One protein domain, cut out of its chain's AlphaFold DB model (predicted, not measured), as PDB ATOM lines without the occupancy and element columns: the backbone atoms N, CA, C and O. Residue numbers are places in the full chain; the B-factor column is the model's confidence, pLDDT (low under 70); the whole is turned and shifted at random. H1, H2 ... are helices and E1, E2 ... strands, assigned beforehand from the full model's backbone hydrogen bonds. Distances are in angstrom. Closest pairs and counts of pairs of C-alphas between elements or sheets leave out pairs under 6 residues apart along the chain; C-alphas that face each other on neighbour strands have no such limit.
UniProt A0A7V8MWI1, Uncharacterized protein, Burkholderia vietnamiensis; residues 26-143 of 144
ATOM      1  N   GLU A  26      86.715  31.644  56.678       64.25
ATOM      2  CA  GLU A  26      85.530  31.249  57.475       64.25
ATOM      3  C   GLU A  26      85.901  30.930  58.931       64.25
ATOM      4  O   GLU A  26      86.854  30.182  59.190       64.25
ATOM      5  N   GLY A  27      85.154  31.503  59.878       59.59
ATOM      6  CA  GLY A  27      85.392  31.386  61.316       59.59
ATOM      7  C   GLY A  27      84.105  31.386  62.141       59.59
ATOM      8  O   GLY A  27      83.014  31.683  61.646       59.59
ATOM      9  N   LYS A  28      84.232  31.015  63.418       61.91
ATOM     10  CA  LYS A  28      83.125  30.934  64.377       61.91
ATOM     11  C   LYS A  28      83.516  31.590  65.700       61.91
ATOM     12  O   LYS A  28      84.523  31.221  66.304       61.91
ATOM     13  N   THR A  29      82.650  32.467  66.188       59.44
ATOM     14  CA  THR A  29      82.755  33.134  67.488       59.44
ATOM     15  C   THR A  29      81.489  32.893  68.280       59.44
ATOM     16  O   THR A  29      80.391  32.937  67.738       59.44
ATOM     17  N   ILE A  30      81.619  32.607  69.570       55.53
ATOM     18  CA  ILE A  30      80.470  32.477  70.465       55.53
ATOM     19  C   ILE A  30      80.295  33.824  71.167       55.53
ATOM     20  O   ILE A  30      81.186  34.238  71.909       55.53
ATOM     21  N   SER A  31      79.179  34.513  70.918       54.66
ATOM     22  CA  SER A  31      78.792  35.715  71.656       54.66
ATOM     23  C   SER A  31      77.827  35.328  72.781       54.66
ATOM     24  O   SER A  31      76.827  34.637  72.581       54.66
ATOM     25  N   MET A  32      78.161  35.729  74.009       46.16
ATOM     26  CA  MET A  32      77.324  35.523  75.193       46.16
ATOM     27  C   MET A  32      76.655  36.852  75.549       46.16
ATOM     28  O   MET A  32      77.358  37.802  75.894       46.16
ATOM     29  N   SER A  33      75.322  36.939  75.479       46.88
ATOM     30  CA  SER A  33      74.588  38.084  76.032       46.88
ATOM     31  C   SER A  33      74.252  37.821  77.506       46.88
ATOM     32  O   SER A  33      73.817  36.735  77.889       46.88
ATOM     33  N   GLY A  34      74.541  38.805  78.359       36.00
ATOM     34  CA  GLY A  34      74.557  38.627  79.813       36.00
ATOM     35  C   GLY A  34      73.236  38.874  80.544       36.00
ATOM     36  O   GLY A  34      73.198  38.620  81.744       36.00
ATOM     37  N   ASN A  35      72.179  39.369  79.889       43.12
ATOM     38  CA  ASN A  35      71.070  39.980  80.636       43.12
ATOM     39  C   ASN A  35      69.823  39.124  80.885       43.12
ATOM     40  O   ASN A  35      69.184  39.381  81.894       43.12
ATOM     41  N   ASP A  36      69.492  38.091  80.101       39.84
ATOM     42  CA  ASP A  36      68.172  37.430  80.241       39.84
ATOM     43  C   ASP A  36      68.202  35.898  80.097       39.84
ATOM     44  O   ASP A  36      67.361  35.293  79.436       39.84
ATOM     45  N   GLY A  37      69.167  35.240  80.741       44.19
ATOM     46  CA  GLY A  37      69.296  33.783  80.671       44.19
ATOM     47  C   GLY A  37      69.998  33.355  79.387       44.19
ATOM     48  O   GLY A  37      69.370  33.140  78.363       44.19
ATOM     49  N   VAL A  38      71.326  33.263  79.483       46.47
ATOM     50  CA  VAL A  38      72.299  32.677  78.542       46.47
ATOM     51  C   VAL A  38      71.703  32.206  77.204       46.47
ATOM     52  O   VAL A  38      71.577  31.006  76.955       46.47
ATOM     53  N   ILE A  39      71.381  33.138  76.306       50.31
ATOM     54  CA  ILE A  39      71.162  32.768  74.910       50.31
ATOM     55  C   ILE A  39      72.541  32.766  74.261       50.31
ATOM     56  O   ILE A  39      73.108  33.810  73.940       50.31
ATOM     57  N   MET A  40      73.125  31.571  74.151       56.72
ATOM     58  CA  MET A  40      74.367  31.375  73.408       56.72
ATOM     59  C   MET A  40      74.068  31.555  71.925       56.72
ATOM     60  O   MET A  40      73.537  30.648  71.284       56.72
ATOM     61  N   HIS A  41      74.426  32.712  71.380       61.97
ATOM     62  CA  HIS A  41      74.438  32.896  69.940       61.97
ATOM     63  C   HIS A  41      75.839  32.603  69.424       61.97
ATOM     64  O   HIS A  41      76.855  33.089  69.918       61.97
ATOM     65  N   THR A  42      75.907  31.745  68.420       71.12
ATOM     66  CA  THR A  42      77.141  31.534  67.678       71.12
ATOM     67  C   THR A  42      77.132  32.463  66.471       71.12
ATOM     68  O   THR A  42      76.312  32.285  65.580       71.12
ATOM     69  N   LEU A  43      78.074  33.392  66.384       73.38
ATOM     70  CA  LEU A  43      78.358  34.140  65.167       73.38
ATOM     71  C   LEU A  43      79.297  33.327  64.269       73.38
ATOM     72  O   LEU A  43      80.472  33.146  64.579       73.38
ATOM     73  N   VAL A  44      78.800  32.844  63.138       76.69
ATOM     74  CA  VAL A  44      79.635  32.311  62.056       76.69
ATOM     75  C   VAL A  44      79.845  33.415  61.037       76.69
ATOM     76  O   VAL A  44      78.878  34.054  60.626       76.69
ATOM     77  N   TYR A  45      81.081  33.627  60.601       76.50
ATOM     78  CA  TYR A  45      81.395  34.643  59.608       76.50
ATOM     79  C   TYR A  45      82.181  34.071  58.437       76.50
ATOM     80  O   TYR A  45      83.010  33.177  58.605       76.50
ATOM     81  N   SER A  46      81.930  34.622  57.255       74.00
ATOM     82  CA  SER A  46      82.765  34.455  56.073       74.00
ATOM     83  C   SER A  46      83.150  35.823  55.523       74.00
ATOM     84  O   SER A  46      82.322  36.731  55.461       74.00
ATOM     85  N   VAL A  47      84.417  35.991  55.156       75.56
ATOM     86  CA  VAL A  47      84.946  37.231  54.574       75.56
ATOM     87  C   VAL A  47      85.675  36.888  53.282       75.56
ATOM     88  O   VAL A  47      86.451  35.931  53.234       75.56
ATOM     89  N   SER A  48      85.416  37.682  52.246       74.88
ATOM     90  CA  SER A  48      86.074  37.641  50.944       74.88
ATOM     91  C   SER A  48      86.808  38.969  50.715       74.88
ATOM     92  O   SER A  48      86.216  39.942  50.237       74.88
ATOM     93  N   PRO A  49      88.098  39.057  51.090       67.12
ATOM     94  CA  PRO A  49      88.955  40.178  50.724       67.12
ATOM     95  C   PRO A  49      88.974  40.500  49.228       67.12
ATOM     96  O   PRO A  49      89.078  41.678  48.888       67.12
ATOM     97  N   ALA A  50      88.820  39.505  48.348       69.38
ATOM     98  CA  ALA A  50      88.807  39.695  46.895       69.38
ATOM     99  C   ALA A  50      87.754  40.701  46.390       69.38
ATOM    100  O   ALA A  50      88.033  41.481  45.477       69.38
ATOM    101  N   ASP A  51      86.551  40.699  46.966       72.00
ATOM    102  CA  ASP A  51      85.434  41.545  46.522       72.00
ATOM    103  C   ASP A  51      84.816  42.398  47.641       72.00
ATOM    104  O   ASP A  51      83.808  43.079  47.431       72.00
ATOM    105  N   GLY A  52      85.430  42.376  48.827       69.25
ATOM    106  CA  GLY A  52      84.991  43.136  49.992       69.25
ATOM    107  C   GLY A  52      83.631  42.697  50.530       69.25
ATOM    108  O   GLY A  52      82.955  43.488  51.195       69.25
ATOM    109  N   SER A  53      83.190  41.479  50.219       77.75
ATOM    110  CA  SER A  53      81.955  40.926  50.762       77.75
ATOM    111  C   SER A  53      82.214  40.157  52.056       77.75
ATOM    112  O   SER A  53      83.266  39.546  52.257       77.75
ATOM    113  N   ALA A  54      81.244  40.200  52.962       78.06
ATOM    114  CA  ALA A  54      81.263  39.394  54.170       78.06
ATOM    115  C   ALA A  54      79.849  38.932  54.524       78.06
ATOM    116  O   ALA A  54      78.872  39.630  54.258       78.06
ATOM    117  N   GLN A  55      79.724  37.760  55.128       80.50
ATOM    118  CA  GLN A  55      78.460  37.235  55.623       80.50
ATOM    119  C   GLN A  55      78.606  36.832  57.083       80.50
ATOM    120  O   GLN A  55      79.614  36.270  57.491       80.50
ATOM    121  N   PHE A  56      77.558  37.091  57.850       79.44
ATOM    122  CA  PHE A  56      77.451  36.810  59.269       79.44
ATOM    123  C   PHE A  56      76.169  36.028  59.510       79.44
ATOM    124  O   PHE A  56      75.095  36.423  59.059       79.44
ATOM    125  N   ARG A  57      76.280  34.898  60.197       80.69
ATOM    126  CA  ARG A  57      75.172  34.003  60.528       80.69
ATOM    127  C   ARG A  57      75.139  33.842  62.038       80.69
ATOM    128  O   ARG A  57      76.096  33.347  62.623       80.69
ATOM    129  N   TYR A  58      74.046  34.263  62.652       77.50
ATOM    130  CA  TYR A  58      73.778  34.034  64.064       77.50
ATOM    131  C   TYR A  58      73.085  32.691  64.183       77.50
ATOM    132  O   TYR A  58      71.992  32.522  63.652       77.50
ATOM    133  N   MET A  59      73.735  31.734  64.828       77.00
ATOM    134  CA  MET A  59      73.196  30.403  65.059       77.00
ATOM    135  C   MET A  59      72.662  30.313  66.483       77.00
ATOM    136  O   MET A  59      73.305  30.790  67.423       77.00
ATOM    137  N   ASP A  60      71.501  29.688  66.634       74.69
ATOM    138  CA  ASP A  60      70.945  29.307  67.925       74.69
ATOM    139  C   ASP A  60      71.689  28.098  68.530       74.69
ATOM    140  O   ASP A  60      72.621  27.535  67.943       74.69
ATOM    141  N   ALA A  61      71.260  27.675  69.721       71.38
ATOM    142  CA  ALA A  61      71.838  26.534  70.428       71.38
ATOM    143  C   ALA A  61      71.678  25.188  69.687       71.38
ATOM    144  O   ALA A  61      72.437  24.259  69.956       71.38
ATOM    145  N   ASN A  62      70.728  25.085  68.751       74.25
ATOM    146  CA  ASN A  62      70.485  23.890  67.942       74.25
ATOM    147  C   ASN A  62      71.279  23.903  66.626       74.25
ATOM    148  O   ASN A  62      71.214  22.945  65.859       74.25
ATOM    149  N   GLY A  63      72.032  24.974  66.354       70.69
ATOM    150  CA  GLY A  63      72.777  25.129  65.110       70.69
ATOM    151  C   GLY A  63      71.911  25.572  63.931       70.69
ATOM    152  O   GLY A  63      72.321  25.382  62.787       70.69
ATOM    153  N   HIS A  64      70.748  26.183  64.173       79.00
ATOM    154  CA  HIS A  64      69.955  26.842  63.135       79.00
ATOM    155  C   HIS A  64      70.274  28.333  63.066       79.00
ATOM    156  O   HIS A  64      70.467  28.982  64.092       79.00
ATOM    157  N   ALA A  65      70.311  28.894  61.857       76.81
ATOM    158  CA  ALA A  65      70.534  30.324  61.679       76.81
ATOM    159  C   ALA A  65      69.282  31.115  62.101       76.81
ATOM    160  O   ALA A  65      68.264  31.076  61.413       76.81
ATOM    161  N   SER A  66      69.365  31.846  63.212       79.94
ATOM    162  CA  SER A  66      68.319  32.757  63.686       79.94
ATOM    163  C   SER A  66      68.315  34.078  62.917       79.94
ATOM    164  O   SER A  66      67.261  34.682  62.726       79.94
ATOM    165  N   ALA A  67      69.482  34.520  62.440       80.50
ATOM    166  CA  ALA A  67      69.618  35.683  61.575       80.50
ATOM    167  C   ALA A  67      70.822  35.558  60.642       80.50
ATOM    168  O   ALA A  67      71.854  34.988  60.997       80.50
ATOM    169  N   ILE A  68      70.701  36.139  59.451       82.12
ATOM    170  CA  ILE A  68      71.769  36.195  58.452       82.12
ATOM    171  C   ILE A  68      71.940  37.648  58.027       82.12
ATOM    172  O   ILE A  68      70.958  38.322  57.720       82.12
ATOM    173  N   ARG A  69      73.175  38.148  58.013       81.19
ATOM    174  CA  ARG A  69      73.519  39.474  57.504       81.19
ATOM    175  C   ARG A  69      74.627  39.371  56.478       81.19
ATOM    176  O   ARG A  69      75.680  38.806  56.747       81.19
ATOM    177  N   GLN A  70      74.377  39.926  55.306       83.06
ATOM    178  CA  GLN A  70      75.358  40.102  54.256       83.06
ATOM    179  C   GLN A  70      75.798  41.559  54.234       83.06
ATOM    180  O   GLN A  70      74.989  42.481  54.344       83.06
ATOM    181  N   ILE A  71      77.104  41.739  54.105       83.81
ATOM    182  CA  ILE A  71      77.772  43.023  54.026       83.81
ATOM    183  C   ILE A  71      78.444  43.116  52.674       83.81
ATOM    184  O   ILE A  71      79.117  42.178  52.234       83.81
ATOM    185  N   ARG A  72      78.326  44.289  52.058       84.19
ATOM    186  CA  ARG A  72      79.185  44.665  50.944       84.19
ATOM    187  C   ARG A  72      79.935  45.944  51.251       84.19
ATOM    188  O   ARG A  72      79.324  46.981  51.527       84.19
ATOM    189  N   LEU A  73      81.256  45.880  51.163       83.00
ATOM    190  CA  LEU A  73      82.091  47.064  51.217       83.00
ATOM    191  C   LEU A  73      82.162  47.716  49.832       83.00
ATOM    192  O   LEU A  73      82.392  47.057  48.822       83.00
ATOM    193  N   GLY A  74      81.956  49.026  49.796       80.06
ATOM    194  CA  GLY A  74      82.338  49.889  48.685       80.06
ATOM    195  C   GLY A  74      83.623  50.644  49.016       80.06
ATOM    196  O   GLY A  74      84.057  50.663  50.170       80.06
ATOM    197  N   GLN A  75      84.224  51.279  48.004       80.88
ATOM    198  CA  GLN A  75      85.489  52.021  48.150       80.88
ATOM    199  C   GLN A  75      86.584  51.168  48.818       80.88
ATOM    200  O   GLN A  75      87.302  51.615  49.709       80.88
ATOM    201  N   THR A  76      86.660  49.902  48.411       81.81
ATOM    202  CA  THR A  76      87.507  48.893  49.038       81.81
ATOM    203  C   THR A  76      88.985  49.154  48.780       81.81
ATOM    204  O   THR A  76      89.398  49.394  47.645       81.81
ATOM    205  N   SER A  77      89.795  49.030  49.826       82.38
ATOM    206  CA  SER A  77      91.251  48.971  49.745       82.38
ATOM    207  C   SER A  77      91.728  47.687  50.406       82.38
ATOM    208  O   SER A  77      91.334  47.385  51.533       82.38
ATOM    209  N   VAL A  78      92.581  46.949  49.697       83.69
ATOM    210  CA  VAL A  78      93.205  45.721  50.188       83.69
ATOM    211  C   VAL A  78      94.711  45.932  50.235       83.69
ATOM    212  O   VAL A  78      95.330  46.282  49.231       83.69
ATOM    213  N   LYS A  79      95.312  45.709  51.404       82.50
ATOM    214  CA  LYS A  79      96.765  45.618  51.574       82.50
ATOM    215  C   LYS A  79      97.093  44.220  52.065       82.50
ATOM    216  O   LYS A  79      96.756  43.874  53.193       82.50
ATOM    217  N   ALA A  80      97.754  43.439  51.225       82.62
ATOM    218  CA  ALA A  80      98.135  42.072  51.542       82.62
ATOM    219  C   ALA A  80      99.658  41.941  51.636       82.62
ATOM    220  O   ALA A  80     100.405  42.443  50.795       82.62
ATOM    221  N   SER A  81     100.107  41.240  52.667       82.38
ATOM    222  CA  SER A  81     101.453  40.707  52.825       82.38
ATOM    223  C   SER A  81     101.354  39.214  53.140       82.38
ATOM    224  O   SER A  81     100.265  38.665  53.301       82.38
ATOM    225  N   ARG A  82     102.501  38.537  53.251       80.31
ATOM    226  CA  ARG A  82     102.538  37.102  53.563       80.31
ATOM    227  C   ARG A  82     101.842  36.752  54.884       80.31
ATOM    228  O   ARG A  82     101.295  35.662  55.001       80.31
ATOM    229  N   GLU A  83     101.892  37.653  55.861       85.94
ATOM    230  CA  GLU A  83     101.444  37.391  57.234       85.94
ATOM    231  C   GLU A  83     100.280  38.287  57.663       85.94
ATOM    232  O   GLU A  83      99.770  38.134  58.769       85.94
ATOM    233  N   ARG A  84      99.846  39.224  56.812       86.25
ATOM    234  CA  ARG A  84      98.784  40.170  57.157       86.25
ATOM    235  C   ARG A  84      97.962  40.587  55.949       86.25
ATOM    236  O   ARG A  84      98.528  40.959  54.923       86.25
ATOM    237  N   ILE A  85      96.644  40.605  56.097       84.31
ATOM    238  CA  ILE A  85      95.708  41.190  55.138       84.31
ATOM    239  C   ILE A  85      94.904  42.267  55.856       84.31
ATOM    240  O   ILE A  85      94.266  42.010  56.871       84.31
ATOM    241  N   LEU A  86      94.932  43.477  55.310       87.62
ATOM    242  CA  LEU A  86      94.066  44.573  55.716       87.62
ATOM    243  C   LEU A  86      93.057  44.821  54.604       87.62
ATOM    244  O   LEU A  86      93.448  45.172  53.489       87.62
ATOM    245  N   LEU A  87      91.777  44.667  54.916       86.31
ATOM    246  CA  LEU A  87      90.669  45.019  54.037       86.31
ATOM    247  C   LEU A  87      89.898  46.160  54.692       86.31
ATOM    248  O   LEU A  87      89.349  46.002  55.776       86.31
ATOM    249  N   SER A  88      89.824  47.306  54.030       88.56
ATOM    250  CA  SER A  88      89.040  48.445  54.509       88.56
ATOM    251  C   SER A  88      88.052  48.921  53.462       88.56
ATOM    252  O   SER A  88      88.355  48.871  52.271       88.56
ATOM    253  N   GLY A  89      86.913  49.446  53.896       88.44
ATOM    254  CA  GLY A  89      85.930  50.058  53.009       88.44
ATOM    255  C   GLY A  89      84.756  50.648  53.776       88.44
ATOM    256  O   GLY A  89      84.739  50.650  55.006       88.44
ATOM    257  N   VAL A  90      83.766  51.140  53.037       88.88
ATOM    258  CA  VAL A  90      82.514  51.667  53.591       88.88
ATOM    259  C   VAL A  90      81.403  50.655  53.360       88.88
ATOM    260  O   VAL A  90      81.243  50.160  52.247       88.88
ATOM    261  N   VAL A  91      80.603  50.356  54.381       87.50
ATOM    262  CA  VAL A  91      79.441  49.469  54.239       87.50
ATOM    263  C   VAL A  91      78.413  50.115  53.318       87.50
ATOM    264  O   VAL A  91      77.747  51.087  53.678       87.50
ATOM    265  N   THR A  92      78.267  49.564  52.119       84.88
ATOM    266  CA  THR A  92      77.290  50.028  51.122       84.88
ATOM    267  C   THR A  92      75.993  49.239  51.183       84.88
ATOM    268  O   THR A  92      74.924  49.809  50.946       84.88
ATOM    269  N   ASP A  93      76.078  47.968  51.576       83.69
ATOM    270  CA  ASP A  93      74.928  47.115  51.848       83.69
ATOM    271  C   ASP A  93      75.078  46.387  53.186       83.69
ATOM    272  O   ASP A  93      76.170  45.939  53.537       83.69
ATOM    273  N   PHE A  94      73.965  46.302  53.913       82.75
ATOM    274  CA  PHE A  94      73.805  45.555  55.158       82.75
ATOM    275  C   PHE A  94      72.385  44.989  55.173       82.75
ATOM    276  O   PHE A  94      71.434  45.656  55.587       82.75
ATOM    277  N   SER A  95      72.233  43.783  54.640       81.19
ATOM    278  CA  SER A  95      70.932  43.196  54.321       81.19
ATOM    279  C   SER A  95      70.849  41.742  54.781       81.19
ATOM    280  O   SER A  95      71.861  41.108  55.077       81.19
ATOM    281  N   GLY A  96      69.636  41.207  54.901       81.38
ATOM    282  CA  GLY A  96      69.409  39.802  55.238       81.38
ATOM    283  C   GLY A  96      68.190  39.575  56.126       81.38
ATOM    284  O   GLY A  96      67.480  40.512  56.489       81.38
ATOM    285  N   SER A  97      67.926  38.307  56.434       77.81
ATOM    286  CA  SER A  97      66.715  37.842  57.113       77.81
ATOM    287  C   SER A  97      66.941  37.536  58.596       77.81
ATOM    288  O   SER A  97      68.073  37.386  59.060       77.81
ATOM    289  N   GLY A  98      65.842  37.434  59.345       80.06
ATOM    290  CA  GLY A  98      65.846  37.092  60.766       80.06
ATOM    291  C   GLY A  98      66.138  38.278  61.681       80.06
ATOM    292  O   GLY A  98      66.714  39.291  61.261       80.06
ATOM    293  N   ASP A  99      65.720  38.139  62.933       76.31
ATOM    294  CA  ASP A  99      65.862  39.173  63.949       76.31
ATOM    295  C   ASP A  99      67.270  39.158  64.528       76.31
ATOM    296  O   ASP A  99      67.782  38.131  64.976       76.31
ATOM    297  N   LEU A 100      67.913  40.321  64.500       73.56
ATOM    298  CA  LEU A 100      69.235  40.465  65.080       73.56
ATOM    299  C   LEU A 100      69.155  40.451  66.609       73.56
ATOM    300  O   LEU A 100      68.238  41.063  67.168       73.56
ATOM    301  N   PRO A 101      70.133  39.835  67.296       68.56
ATOM    302  CA  PRO A 101      70.252  39.980  68.738       68.56
ATOM    303  C   PRO A 101      70.410  41.462  69.097       68.56
ATOM    304  O   PRO A 101      71.218  42.185  68.507       68.56
ATOM    305  N   LYS A 102      69.612  41.926  70.063       63.88
ATOM    306  CA  LYS A 102      69.769  43.268  70.631       63.88
ATOM    307  C   LYS A 102      71.104  43.321  71.380       63.88
ATOM    308  O   LYS A 102      71.487  42.344  72.017       63.88
ATOM    309  N   ASP A 103      71.801  44.448  71.271       63.34
ATOM    310  CA  ASP A 103      73.063  44.732  71.968       63.34
ATOM    311  C   ASP A 103      74.278  43.871  71.576       63.34
ATOM    312  O   ASP A 103      75.263  43.842  72.314       63.34
ATOM    313  N   ASP A 104      74.272  43.203  70.414       66.25
ATOM    314  CA  ASP A 104      75.492  42.546  69.936       66.25
ATOM    315  C   ASP A 104      76.557  43.606  69.569       66.25
ATOM    316  O   ASP A 104      76.319  44.424  68.668       66.25
ATOM    317  N   PRO A 105      77.739  43.614  70.224       62.09
ATOM    318  CA  PRO A 105      78.801  44.587  69.957       62.09
ATOM    319  C   PRO A 105      79.240  44.633  68.492       62.09
ATOM    320  O   PRO A 105      79.674  45.679  68.008       62.09
ATOM    321  N   PHE A 106      79.100  43.519  67.773       65.94
ATOM    322  CA  PHE A 106      79.373  43.439  66.346       65.94
ATOM    323  C   PHE A 106      78.413  44.314  65.528       65.94
ATOM    324  O   PHE A 106      78.839  45.052  64.640       65.94
ATOM    325  N   LEU A 107      77.118  44.290  65.852       64.75
ATOM    326  CA  LEU A 107      76.095  45.070  65.147       64.75
ATOM    327  C   LEU A 107      76.224  46.570  65.393       64.75
ATOM    328  O   LEU A 107      75.800  47.368  64.562       64.75
ATOM    329  N   ILE A 108      76.849  46.956  66.505       63.50
ATOM    330  CA  ILE A 108      77.153  48.356  66.801       63.50
ATOM    331  C   ILE A 108      78.243  48.884  65.856       63.50
ATOM    332  O   ILE A 108      78.173  50.034  65.428       63.50
ATOM    333  N   GLN A 109      79.237  48.062  65.500       65.44
ATOM    334  CA  GLN A 109      80.326  48.489  64.608       65.44
ATOM    335  C   GLN A 109      79.965  48.424  63.121       65.44
ATOM    336  O   GLN A 109      80.630  49.056  62.300       65.44
ATOM    337  N   ILE A 110      78.917  47.680  62.764       76.25
ATOM    338  CA  ILE A 110      78.565  47.414  61.376       76.25
ATOM    339  C   ILE A 110      77.155  47.908  61.067       76.25
ATOM    340  O   ILE A 110      76.168  47.199  61.251       76.25
ATOM    341  N   HIS A 111      77.077  49.101  60.487       76.56
ATOM    342  CA  HIS A 111      75.858  49.611  59.875       76.56
ATOM    343  C   HIS A 111      76.159  50.238  58.512       76.56
ATOM    344  O   HIS A 111      77.302  50.533  58.165       76.56
ATOM    345  N   LYS A 112      75.120  50.439  57.695       83.06
ATOM    346  CA  LYS A 112      75.272  51.110  56.400       83.06
ATOM    347  C   LYS A 112      75.893  52.498  56.596       83.06
ATOM    348  O   LYS A 112      75.468  53.250  57.473       83.06
ATOM    349  N   GLY A 113      76.889  52.820  55.775       83.44
ATOM    350  CA  GLY A 113      77.651  54.067  55.834       83.44
ATOM    351  C   GLY A 113      78.845  54.057  56.794       83.44
ATOM    352  O   GLY A 113      79.629  55.002  56.756       83.44
ATOM    353  N   SER A 114      79.032  53.019  57.615       85.81
ATOM    354  CA  SER A 114      80.212  52.908  58.483       85.81
ATOM    355  C   SER A 114      81.457  52.558  57.685       85.81
ATOM    356  O   SER A 114      81.423  51.691  56.807       85.81
ATOM    357  N   SER A 115      82.578  53.172  58.051       87.94
ATOM    358  CA  SER A 115      83.901  52.703  57.645       87.94
ATOM    359  C   SER A 115      84.306  51.509  58.500       87.94
ATOM    360  O   SER A 115      84.262  51.580  59.726       87.94
ATOM    361  N   ILE A 116      84.731  50.432  57.849       86.19
ATOM    362  CA  ILE A 116      85.157  49.195  58.499       86.19
ATOM    363  C   ILE A 116      86.579  48.853  58.070       86.19
ATOM    364  O   ILE A 116      86.948  49.030  56.907       86.19
ATOM    365  N   LEU A 117      87.360  48.336  59.018       87.44
ATOM    366  CA  LEU A 117      88.656  47.715  58.788       87.44
ATOM    367  C   LEU A 117      88.608  46.275  59.294       87.44
ATOM    368  O   LEU A 117      88.442  46.057  60.490       87.44
ATOM    369  N   PHE A 118      88.798  45.326  58.390       85.50
ATOM    370  CA  PHE A 118      89.146  43.949  58.699       85.50
ATOM    371  C   PHE A 118      90.673  43.841  58.783       85.50
ATOM    372  O   PHE A 118      91.372  44.172  57.820       85.50
ATOM    373  N   ASP A 119      91.180  43.387  59.925       88.31
ATOM    374  CA  ASP A 119      92.604  43.135  60.161       88.31
ATOM    375  C   ASP A 119      92.825  41.641  60.369       88.31
ATOM    376  O   ASP A 119      92.412  41.072  61.377       88.31
ATOM    377  N   MET A 120      93.440  40.993  59.387       85.88
ATOM    378  CA  MET A 120      93.647  39.555  59.384       85.88
ATOM    379  C   MET A 120      95.135  39.259  59.512       85.88
ATOM    380  O   MET A 120      95.914  39.630  58.636       85.88
ATOM    381  N   ASN A 121      95.532  38.551  60.565       86.25
ATOM    382  CA  ASN A 121      96.932  38.226  60.845       86.25
ATOM    383  C   ASN A 121      97.146  36.714  60.829       86.25
ATOM    384  O   ASN A 121      96.383  35.967  61.442       86.25
ATOM    385  N   LEU A 122      98.191  36.251  60.145       80.62
ATOM    386  CA  LEU A 122      98.525  34.837  60.093       80.62
ATOM    387  C   LEU A 122      98.953  34.380  61.487       80.62
ATOM    388  O   LEU A 122      99.967  34.825  62.015       80.62
ATOM    389  N   PHE A 123      98.189  33.463  62.068       76.88
ATOM    390  CA  PHE A 123      98.524  32.868  63.354       76.88
ATOM    391  C   PHE A 123      99.460  31.673  63.163       76.88
ATOM    392  O   PHE A 123     100.530  31.607  63.765       76.88
ATOM    393  N   LYS A 124      99.060  30.720  62.312       76.38
ATOM    394  CA  LYS A 124      99.856  29.529  61.991       76.38
ATOM    395  C   LYS A 124      99.349  28.835  60.731       76.38
ATOM    396  O   LYS A 124      98.159  28.547  60.624       76.38
ATOM    397  N   ASP A 125     100.257  28.470  59.828       81.19
ATOM    398  CA  ASP A 125      99.980  27.749  58.576       81.19
ATOM    399  C   ASP A 125      98.925  28.439  57.693       81.19
ATOM    400  O   ASP A 125      99.251  29.287  56.867       81.19
ATOM    401  N   ARG A 126      97.653  28.064  57.863       75.19
ATOM    402  CA  ARG A 126      96.483  28.611  57.157       75.19
ATOM    403  C   ARG A 126      95.429  29.200  58.098       75.19
ATOM    404  O   ARG A 126      94.318  29.486  57.669       75.19
ATOM    405  N   VAL A 127      95.744  29.295  59.386       75.69
ATOM    406  CA  VAL A 127      94.871  29.832  60.431       75.69
ATOM    407  C   VAL A 127      95.208  31.299  60.629       75.69
ATOM    408  O   VAL A 127      96.368  31.634  60.873       75.69
ATOM    409  N   TRP A 128      94.194  32.150  60.549       80.81
ATOM    410  CA  TRP A 128      94.314  33.600  60.637       80.81
ATOM    411  C   TRP A 128      93.470  34.115  61.790       80.81
ATOM    412  O   TRP A 128      92.333  33.683  61.945       80.81
ATOM    413  N   ASN A 129      94.024  35.008  62.603       81.62
ATOM    414  CA  ASN A 129      93.238  35.820  63.521       81.62
ATOM    415  C   ASN A 129      92.556  36.943  62.729       81.62
ATOM    416  O   ASN A 129      93.167  37.477  61.804       81.62
ATOM    417  N   VAL A 130      91.312  37.270  63.067       80.56
ATOM    418  CA  VAL A 130      90.478  38.235  62.349       80.56
ATOM    419  C   VAL A 130      89.941  39.256  63.337       80.56
ATOM    420  O   VAL A 130      89.155  38.921  64.215       80.56
ATOM    421  N   GLY A 131      90.320  40.512  63.152       82.19
ATOM    422  CA  GLY A 131      89.733  41.654  63.837       82.19
ATOM    423  C   GLY A 131      88.828  42.471  62.918       82.19
ATOM    424  O   GLY A 131      89.053  42.534  61.707       82.19
ATOM    425  N   ILE A 132      87.829  43.133  63.500       80.25
ATOM    426  CA  ILE A 132      87.053  44.205  62.869       80.25
ATOM    427  C   ILE A 132      87.127  45.444  63.752       80.25
ATOM    428  O   ILE A 132      86.600  45.443  64.861       80.25
ATOM    429  N   GLY A 133      87.758  46.512  63.266       76.62
ATOM    430  CA  GLY A 133      87.966  47.718  64.066       76.62
ATOM    431  C   GLY A 133      88.727  47.394  65.357       76.62
ATOM    432  O   GLY A 133      89.897  47.030  65.309       76.62
ATOM    433  N   SER A 134      88.060  47.527  66.506       70.75
ATOM    434  CA  SER A 134      88.598  47.157  67.827       70.75
ATOM    435  C   SER A 134      88.131  45.790  68.346       70.75
ATOM    436  O   SER A 134      88.541  45.386  69.434       70.75
ATOM    437  N   LEU A 135      87.258  45.093  67.613       73.50
ATOM    438  CA  LEU A 135      86.727  43.781  67.984       73.50
ATOM    439  C   LEU A 135      87.623  42.658  67.467       73.50
ATOM    440  O   LEU A 135      87.964  42.628  66.288       73.50
ATOM    441  N   ASP A 136      87.918  41.690  68.331       75.19
ATOM    442  CA  ASP A 136      88.518  40.412  67.944       75.19
ATOM    443  C   ASP A 136      87.408  39.406  67.596       75.19
ATOM    444  O   ASP A 136      86.655  38.953  68.465       75.19
ATOM    445  N   LEU A 137      87.297  39.058  66.311       72.06
ATOM    446  CA  LEU A 137      86.394  38.014  65.827       72.06
ATOM    447  C   LEU A 137      87.009  36.615  65.933       72.06
ATOM    448  O   LEU A 137      86.410  35.651  65.465       72.06
ATOM    449  N   GLY A 138      88.186  36.456  66.523       74.94
ATOM    450  CA  GLY A 138      88.815  35.163  66.722       74.94
ATOM    451  C   GLY A 138      89.535  34.682  65.476       74.94
ATOM    452  O   GLY A 138      90.339  35.404  64.899       74.94
ATOM    453  N   TYR A 139      89.304  33.428  65.085       75.38
ATOM    454  CA  TYR A 139      90.106  32.774  64.055       75.38
ATOM    455  C   TYR A 139      89.273  32.252  62.895       75.38
ATOM    456  O   TYR A 139      88.196  31.683  63.087       75.38
ATOM    457  N   CYS A 140      89.853  32.336  61.704       72.56
ATOM    458  CA  CYS A 140      89.359  31.677  60.513       72.56
ATOM    459  C   CYS A 140      90.434  30.819  59.849       72.56
ATOM    460  O   CYS A 140      91.634  30.940  60.118       72.56
ATOM    461  N   ILE A 141      89.995  29.933  58.962       71.38
ATOM    462  CA  ILE A 141      90.884  29.211  58.053       71.38
ATOM    463  C   ILE A 141      90.794  29.881  56.691       71.38
ATOM    464  O   ILE A 141      89.694  30.027  56.159       71.38
ATOM    465  N   MET A 142      91.951  30.237  56.130       69.19
ATOM    466  CA  MET A 142      92.027  30.633  54.732       69.19
ATOM    467  C   MET A 142      92.285  29.425  53.836       69.19
ATOM    468  O   MET A 142      93.206  28.633  54.074       69.19
ATOM    469  N   TYR A 143      91.444  29.272  52.819       65.94
ATOM    470  CA  TYR A 143      91.555  28.217  51.816       65.94
ATOM    471  C   TYR A 143      92.296  28.775  50.593       65.94
ATOM    472  O   TYR A 143      92.100  29.931  50.233       65.94
TER     473      TYR A 143
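What this domain is: This is residues 26 to 143 of the 144 residues of an uncharacterized protein of Burkholderia vietnamiensis (UniProt A0A7V8MWI1). The domain is a closed barrel of eight antiparallel strands that follow one another round the ring in chain order, E1 to E8 and back to E1. The seam between E8 and E1 is short, E4 and E5 bend strongly as they go round the wall, and one short helix, H1, sits outside the barrel on the stretch that joins E5 to E6. The turn at Asp 36, between E1 and E2, and the turn at Arg 82, between E4 and E5, mark the far ends of the model. The printed part has 118 residues, with the named elements in the order E1 E2 E3 E4 E5 H1 E6 E7 E8; the class is mostly strand. It is compact, with a radius of gyration of the C-alphas of 14.1 A and spans of 43 by 32 by 22 A.

Where its parts are: E1 is residues 26 to 32, 20.0 A long, from C-alpha 26 at (85.530, 31.249, 57.475). E2 is residues 40 to 48, 26.1 A, and E3 is residues 53 to 59, 19.8 A. E4, residues 65 to 80, is the longest strand by residues, 31.7 A from end to end, and bends by 92 degrees at residue 75. E5, residues 84 to 95, 28.2 A, bends by 81 degrees at residue 92. H1 is residues 105 to 109, 6.8 A, from C-alpha 105 at (78.801, 44.587, 69.957). E6 is residues 115 to 124, 28.5 A, and E7 is residues 127 to 132, 16.5 A. E8, residues 135 to 142, 19.4 A, bends by 54 degrees at residue 138 and ends at C-alpha 142 at (92.027, 30.633, 54.732).

How they stand to each other: E1 to E5 form a meander, each strand the antiparallel neighbour of the one before, and E6 to E8 form another. Within hydrogen-bond range are N 29 and O 43, 2.8 A, in the hairpin E1 and E2; N 44 and O 57, 2.8 A, in E2 and E3; N 56 and O 69, 2.8 A, in E3 and E4; and N 77 and O 88, 2.8 A, in E4 and E5. E5 and E6 stand at 139 degrees, with N 87 and O 118 3.0 A apart. N 121 and O 129 are 2.9 A apart in the hairpin E6 and E7, and N 130 and O 138 2.8 A in E7 and E8. E8 lies beside residues 26 to 27 of E1, with N 141 and O 26 3.2 A apart. H1 is on the barrel, outside it, at a height over the sheet of 6.8 A and over none of the strands; its O i to N i+4 pair is within hydrogen-bond range.

The domain as a whole: The C-alphas farthest apart, those of Asp 36 and Arg 82, are 43.5 A apart. The printed part has no cut, and no link is long. Mean pLDDT of the printed part is 74.5; residues under 70 include 26 to 41 and 101 to 109.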